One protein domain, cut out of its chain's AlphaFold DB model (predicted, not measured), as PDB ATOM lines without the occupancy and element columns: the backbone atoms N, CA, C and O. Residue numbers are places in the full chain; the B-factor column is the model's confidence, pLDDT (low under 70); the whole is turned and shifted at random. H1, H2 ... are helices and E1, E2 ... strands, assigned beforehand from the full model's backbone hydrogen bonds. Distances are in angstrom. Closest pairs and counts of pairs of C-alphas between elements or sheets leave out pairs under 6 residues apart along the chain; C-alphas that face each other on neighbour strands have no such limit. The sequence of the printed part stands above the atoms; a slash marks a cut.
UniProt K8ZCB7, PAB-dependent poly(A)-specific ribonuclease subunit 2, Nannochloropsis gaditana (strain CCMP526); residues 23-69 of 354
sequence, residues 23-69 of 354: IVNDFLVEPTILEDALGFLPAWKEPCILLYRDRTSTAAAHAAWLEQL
ATOM      1  N   ILE A  23     203.862 177.511 153.726       92.69
ATOM      2  CA  ILE A  23     204.166 176.805 154.966       92.69
ATOM      3  C   ILE A  23     202.914 176.058 155.425       92.69
ATOM      4  O   ILE A  23     201.815 176.614 155.436       92.69
ATOM      5  N   VAL A  24     203.088 174.784 155.778       95.19
ATOM      6  CA  VAL A  24     202.017 173.916 156.278       95.19
ATOM      7  C   VAL A  24     202.394 173.467 157.683       95.19
ATOM      8  O   VAL A  24     203.403 172.788 157.862       95.19
ATOM      9  N   ASN A  25     201.594 173.862 158.671       94.00
ATOM     10  CA  ASN A  25     201.734 173.463 160.067       94.00
ATOM     11  C   ASN A  25     200.375 172.980 160.590       94.00
ATOM     12  O   ASN A  25     199.506 173.789 160.917       94.00
ATOM     13  N   ASP A  26     200.180 171.664 160.621       93.56
ATOM     14  CA  ASP A  26     198.894 171.014 160.884       93.56
ATOM     15  C   ASP A  26     197.766 171.553 159.979       93.56
ATOM     16  O   ASP A  26     197.714 171.243 158.790       93.56
ATOM     17  N   PHE A  27     196.858 172.361 160.532       92.75
ATOM     18  CA  PHE A  27     195.741 172.987 159.816       92.75
ATOM     19  C   PHE A  27     196.044 174.416 159.335       92.75
ATOM     20  O   PHE A  27     195.221 175.004 158.633       92.75
ATOM     21  N   LEU A  28     197.193 174.987 159.710       93.06
ATOM     22  CA  LEU A  28     197.647 176.289 159.229       93.06
ATOM     23  C   LEU A  28     198.342 176.117 157.879       93.06
ATOM     24  O   LEU A  28     199.361 175.433 157.780       93.06
ATOM     25  N   VAL A  29     197.805 176.774 156.854       94.31
ATOM     26  CA  VAL A  29     198.402 176.837 155.520       94.31
ATOM     27  C   VAL A  29     198.497 178.298 155.122       94.31
ATOM     28  O   VAL A  29     197.474 178.938 154.895       94.31
ATOM     29  N   GLU A  30     199.717 178.819 155.038       93.38
ATOM     30  CA  GLU A  30     199.967 180.233 154.746       93.38
ATOM     31  C   GLU A  30     200.979 180.375 153.605       93.38
ATOM     32  O   GLU A  30     201.939 179.598 153.537       93.38
ATOM     33  N   PRO A  31     200.803 181.345 152.690       93.75
ATOM     34  CA  PRO A  31     201.838 181.672 151.725       93.75
ATOM     35  C   PRO A  31     203.078 182.216 152.448       93.75
ATOM     36  O   PRO A  31     202.978 182.944 153.433       93.75
ATOM     37  N   THR A  32     204.262 181.883 151.943       90.62
ATOM     38  CA  THR A  32     205.542 182.366 152.481       90.62
ATOM     39  C   THR A  32     206.482 182.799 151.354       90.62
ATOM     40  O   THR A  32     206.187 182.589 150.173       90.62
ATOM     41  N   ILE A  33     207.590 183.446 151.713       88.06
ATOM     42  CA  ILE A  33     208.621 183.925 150.784       88.06
ATOM     43  C   ILE A  33     209.749 182.895 150.640       88.06
ATOM     44  O   ILE A  33     209.901 181.987 151.461       88.06
ATOM     45  N   LEU A  34     210.544 183.023 149.577       87.81
ATOM     46  CA  LEU A  34     211.620 182.081 149.254       87.81
ATOM     47  C   LEU A  34     212.684 182.032 150.360       87.81
ATOM     48  O   LEU A  34     213.183 180.961 150.702       87.81
ATOM     49  N   GLU A  35     213.005 183.193 150.925       87.00
ATOM     50  CA  GLU A  35     213.997 183.383 151.977       87.00
ATOM     51  C   GLU A  35     213.604 182.625 153.248       87.00
ATOM     52  O   GLU A  35     214.443 181.962 153.853       87.00
ATOM     53  N   ASP A  36     212.320 182.650 153.610       87.00
ATOM     54  CA  ASP A  36     211.783 181.913 154.754       87.00
ATOM     55  C   ASP A  36     211.702 180.414 154.468       87.00
ATOM     56  O   ASP A  36     211.996 179.602 155.348       87.00
ATOM     57  N   ALA A  37     211.335 180.022 153.244       88.81
ATOM     58  CA  ALA A  37     211.251 178.619 152.851       88.81
ATOM     59  C   ALA A  37     212.634 177.944 152.877       88.81
ATOM     60  O   ALA A  37     212.802 176.902 153.520       88.81
ATOM     61  N   LEU A  38     213.637 178.571 152.255       87.31
ATOM     62  CA  LEU A  38     214.997 178.040 152.104       87.31
ATOM     63  C   LEU A  38     215.962 178.453 153.224       87.31
ATOM     64  O   LEU A  38     217.057 177.902 153.333       87.31
ATOM     65  N   GLY A  39     215.582 179.411 154.068       85.19
ATOM     66  CA  GLY A  39     216.395 179.857 155.190       85.19
ATOM     67  C   GLY A  39     216.410 178.822 156.308       85.19
ATOM     68  O   GLY A  39     215.404 178.631 156.987       85.19
ATOM     69  N   PHE A  40     217.555 178.178 156.537       82.62
ATOM     70  CA  PHE A  40     217.798 177.272 157.677       82.62
ATOM     71  C   PHE A  40     218.695 177.914 158.745       82.62
ATOM     72  O   PHE A  40     219.409 177.237 159.475       82.62
ATOM     73  N   LEU A  41     218.702 179.246 158.802       78.44
ATOM     74  CA  LEU A  41     219.527 180.013 159.736       78.44
ATOM     75  C   LEU A  41     219.094 179.874 161.208       78.44
ATOM     76  O   LEU A  41     219.974 179.856 162.071       78.44
ATOM     77  N   PRO A  42     217.791 179.797 161.547       84.25
ATOM     78  CA  PRO A  42     217.397 179.676 162.942       84.25
ATOM     79  C   PRO A  42     217.720 178.292 163.511       84.25
ATOM     80  O   PRO A  42     217.369 177.276 162.920       84.25
ATOM     81  N   ALA A  43     218.289 178.247 164.719       89.81
ATOM     82  CA  ALA A  43     218.665 176.996 165.393       89.81
ATOM     83  C   ALA A  43     217.481 176.052 165.693       89.81
ATOM     84  O   ALA A  43     217.690 174.887 166.010       89.81
ATOM     85  N   TRP A  44     216.245 176.550 165.615       91.31
ATOM     86  CA  TRP A  44     215.024 175.766 165.809       91.31
ATOM     87  C   TRP A  44     214.487 175.131 164.517       91.31
ATOM     88  O   TRP A  44     213.518 174.377 164.579       91.31
ATOM     89  N   LYS A  45     215.071 175.437 163.350       90.69
ATOM     90  CA  LYS A  45     214.605 174.960 162.044       90.69
ATOM     91  C   LYS A  45     215.629 174.007 161.431       90.69
ATOM     92  O   LYS A  45     216.568 174.435 160.765       90.69
ATOM     93  N   GLU A  46     215.412 172.710 161.620       89.62
ATOM     94  CA  GLU A  46     216.264 171.654 161.070       89.62
ATOM     95  C   GLU A  46     215.573 170.949 159.885       89.62
ATOM     96  O   GLU A  46     214.428 170.505 160.015       89.62
ATOM     97  N   PRO A  47     216.215 170.851 158.707       91.12
ATOM     98  CA  PRO A  47     215.648 170.124 157.578       91.12
ATOM     99  C   PRO A  47     215.718 168.604 157.798       91.12
ATOM    100  O   PRO A  47     216.801 168.027 157.828       91.12
ATOM    101  N   CYS A  48     214.558 167.944 157.870       92.56
ATOM    102  CA  CYS A  48     214.478 166.484 158.041       92.56
ATOM    103  C   CYS A  48     214.330 165.718 156.717       92.56
ATOM    104  O   CYS A  48     214.897 164.641 156.547       92.56
ATOM    105  N   ILE A  49     213.536 166.247 155.779       93.62
ATOM    106  CA  ILE A  49     213.251 165.618 154.484       93.62
ATOM    107  C   ILE A  49     213.320 166.698 153.407       93.62
ATOM    108  O   ILE A  49     212.624 167.707 153.494       93.62
ATOM    109  N   LEU A  50     214.140 166.467 152.380       91.06
ATOM    110  CA  LEU A  50     214.253 167.332 151.208       91.06
ATOM    111  C   LEU A  50     213.856 166.541 149.964       91.06
ATOM    112  O   LEU A  50     214.432 165.491 149.676       91.06
ATOM    113  N   LEU A  51     212.867 167.048 149.234       90.25
ATOM    114  CA  LEU A  51     212.372 166.443 148.002       90.25
ATOM    115  C   LEU A  51     212.764 167.329 146.822       90.25
ATOM    116  O   LEU A  51     212.394 168.500 146.769       90.25
ATOM    117  N   TYR A  52     213.494 166.755 145.869       86.75
ATOM    118  CA  TYR A  52     213.886 167.421 144.629       86.75
ATOM    119  C   TYR A  52     213.124 166.806 143.457       86.75
ATOM    120  O   TYR A  52     212.868 165.600 143.437       86.75
ATOM    121  N   ARG A  53     212.775 167.624 142.463       79.75
ATOM    122  CA  ARG A  53     212.090 167.181 141.246       79.75
ATOM    123  C   ARG A  53     212.702 167.843 140.018       79.75
ATOM    124  O   ARG A  53     213.169 168.977 140.086       79.75
ATOM    125  N   ASP A  54     212.674 167.135 138.893       83.31
ATOM    126  CA  ASP A  54     213.078 167.683 137.602       83.31
ATOM    127  C   ASP A  54     212.162 168.846 137.164       83.31
ATOM    128  O   ASP A  54     210.928 168.749 137.212       83.31
ATOM    129  N   ARG A  55     212.767 169.955 136.719       74.38
ATOM    130  CA  ARG A  55     212.046 171.185 136.345       74.38
ATOM    131  C   ARG A  55     211.101 170.969 135.163       74.38
ATOM    132  O   ARG A  55     209.967 171.442 135.200       74.38
ATOM    133  N   THR A  56     211.532 170.220 134.149       74.12
ATOM    134  CA  THR A  56     210.746 169.993 132.925       74.12
ATOM    135  C   THR A  56     209.518 169.124 133.198       74.12
ATOM    136  O   THR A  56     208.431 169.402 132.694       74.12
ATOM    137  N   SER A  57     209.649 168.143 134.099       67.56
ATOM    138  CA  SER A  57     208.531 167.313 134.564       67.56
ATOM    139  C   SER A  57     207.472 168.110 135.333       67.56
ATOM    140  O   SER A  57     206.293 167.758 135.299       67.56
ATOM    141  N   THR A  58     207.867 169.165 136.050       66.19
ATOM    142  CA  THR A  58     206.974 169.858 136.992       66.19
ATOM    143  C   THR A  58     206.018 170.814 136.285       66.19
ATOM    144  O   THR A  58     204.819 170.771 136.555       66.19
ATOM    145  N   ALA A  59     206.518 171.612 135.336       67.06
ATOM    146  CA  ALA A  59     205.687 172.539 134.566       67.06
ATOM    147  C   ALA A  59     204.646 171.795 133.712       67.06
ATOM    148  O   ALA A  59     203.460 172.124 133.751       67.06
ATOM    149  N   ALA A  60     205.066 170.729 133.021       67.00
ATOM    150  CA  ALA A  60     204.175 169.905 132.206       67.00
ATOM    151  C   ALA A  60     203.100 169.196 133.050       67.00
ATOM    152  O   ALA A  60     201.920 169.228 132.706       67.00
ATOM    153  N   ALA A  61     203.484 168.606 134.189       68.75
ATOM    154  CA  ALA A  61     202.542 167.940 135.088       68.75
ATOM    155  C   ALA A  61     201.534 168.909 135.720       68.75
ATOM    156  O   ALA A  61     200.359 168.574 135.847       68.75
ATOM    157  N   HIS A  62     201.980 170.102 136.120       69.44
ATOM    158  CA  HIS A  62     201.109 171.112 136.715       69.44
ATOM    159  C   HIS A  62     200.121 171.687 135.691       69.44
ATOM    160  O   HIS A  62     198.933 171.800 135.988       69.44
ATOM    161  N   ALA A  63     200.582 171.981 134.469       69.69
ATOM    162  CA  ALA A  63     199.720 172.440 133.383       69.69
ATOM    163  C   ALA A  63     198.642 171.399 133.034       69.69
ATOM    164  O   ALA A  63     197.457 171.738 133.018       69.69
ATOM    165  N   ALA A  64     199.039 170.131 132.864       72.06
ATOM    166  CA  ALA A  64     198.117 169.029 132.589       72.06
ATOM    167  C   ALA A  64     197.092 168.831 133.720       72.06
ATOM    168  O   ALA A  64     195.901 168.652 133.467       72.06
ATOM    169  N   TRP A  65     197.527 168.921 134.980       69.31
ATOM    170  CA  TRP A  65     196.639 168.789 136.135       69.31
ATOM    171  C   TRP A  65     195.614 169.930 136.228       69.31
ATOM    172  O   TRP A  65     194.432 169.687 136.473       69.31
ATOM    173  N   LEU A  66     196.037 171.179 135.994       70.94
ATOM    174  CA  LEU A  66     195.136 172.333 135.986       70.94
ATOM    175  C   LEU A  66     194.106 172.257 134.854       70.94
ATOM    176  O   LEU A  66     192.950 172.624 135.053       70.94
ATOM    177  N   GLU A  67     194.509 171.800 133.670       75.88
ATOM    178  CA  GLU A  67     193.600 171.581 132.544       75.88
ATOM    179  C   GLU A  67     192.536 170.529 132.882       75.88
ATOM    180  O   GLU A  67     191.342 170.775 132.706       75.88
ATOM    181  N   GLN A  68     192.944 169.416 133.494       68.75
ATOM    182  CA  GLN A  68     192.023 168.375 133.950       68.75
ATOM    183  C   GLN A  68     191.063 168.866 135.040       68.75
ATOM    184  O   GLN A  68     189.876 168.545 134.999       68.75
ATOM    185  N   LEU A  69     191.530 169.676 135.996       69.44
ATOM    186  CA  LEU A  69     190.658 170.283 137.005       69.44
ATOM    187  C   LEU A  69     189.614 171.218 136.391       69.44
ATOM    188  O   LEU A  69     188.453 171.198 136.807       69.44
TER     189      LEU A  69
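What this domain is: This is residues 23 to 69 of the 354 residues of the protein "PAB-dependent poly(A)-specific ribonuclease subunit 2" of Nannochloropsis gaditana (strain CCMP526) (UniProt K8ZCB7). A small hairpin of two strands, E1 and E2, leads into the short helix H1; from there a long bare link, residues 39 to 54, runs to a lone helix, H2, that stands free of the rest. The 47 printed residues hold E1, E2, H1 and H2 in that order, a mixed class with an antiparallel sheet. The whole is elongated, 41 by 25 by 18 A, and only just extended, close to loose, with a radius of gyration of the C-alphas of 14.5 A.

Where its parts are: E1 is residues 23 to 25, from C-alpha 23 at (204.166, 176.805, 154.966), and E2 is residues 28 to 32, 12.0 A long. H1 is residues 34 to 38. H2, residues 55 to 69, is 21.4 A long and ends with C-alpha 69 at (190.658, 170.283, 137.005).

How they stand to each other: The hairpin E1 and E2 is antiparallel at 161 degrees, with N 23 and O 30 2.8 A apart, within hydrogen-bond range. The closest C-alphas of E1 and H1, Ile 23 and Ala 37, are 7.6 A apart. H2 is apart from E1, E2 and H1. Every O i to N i+4 pair is within hydrogen-bond range in H1, and 10 of 11 in H2.

The domain as a whole: The two farthest C-alphas, Ala 43 and Gln 68, are 42.1 A apart. The printed part has no cut; the link from H1 to H2 is long. The pLDDT is under 70 at residues 57 to 63, 65, and 68 to 69.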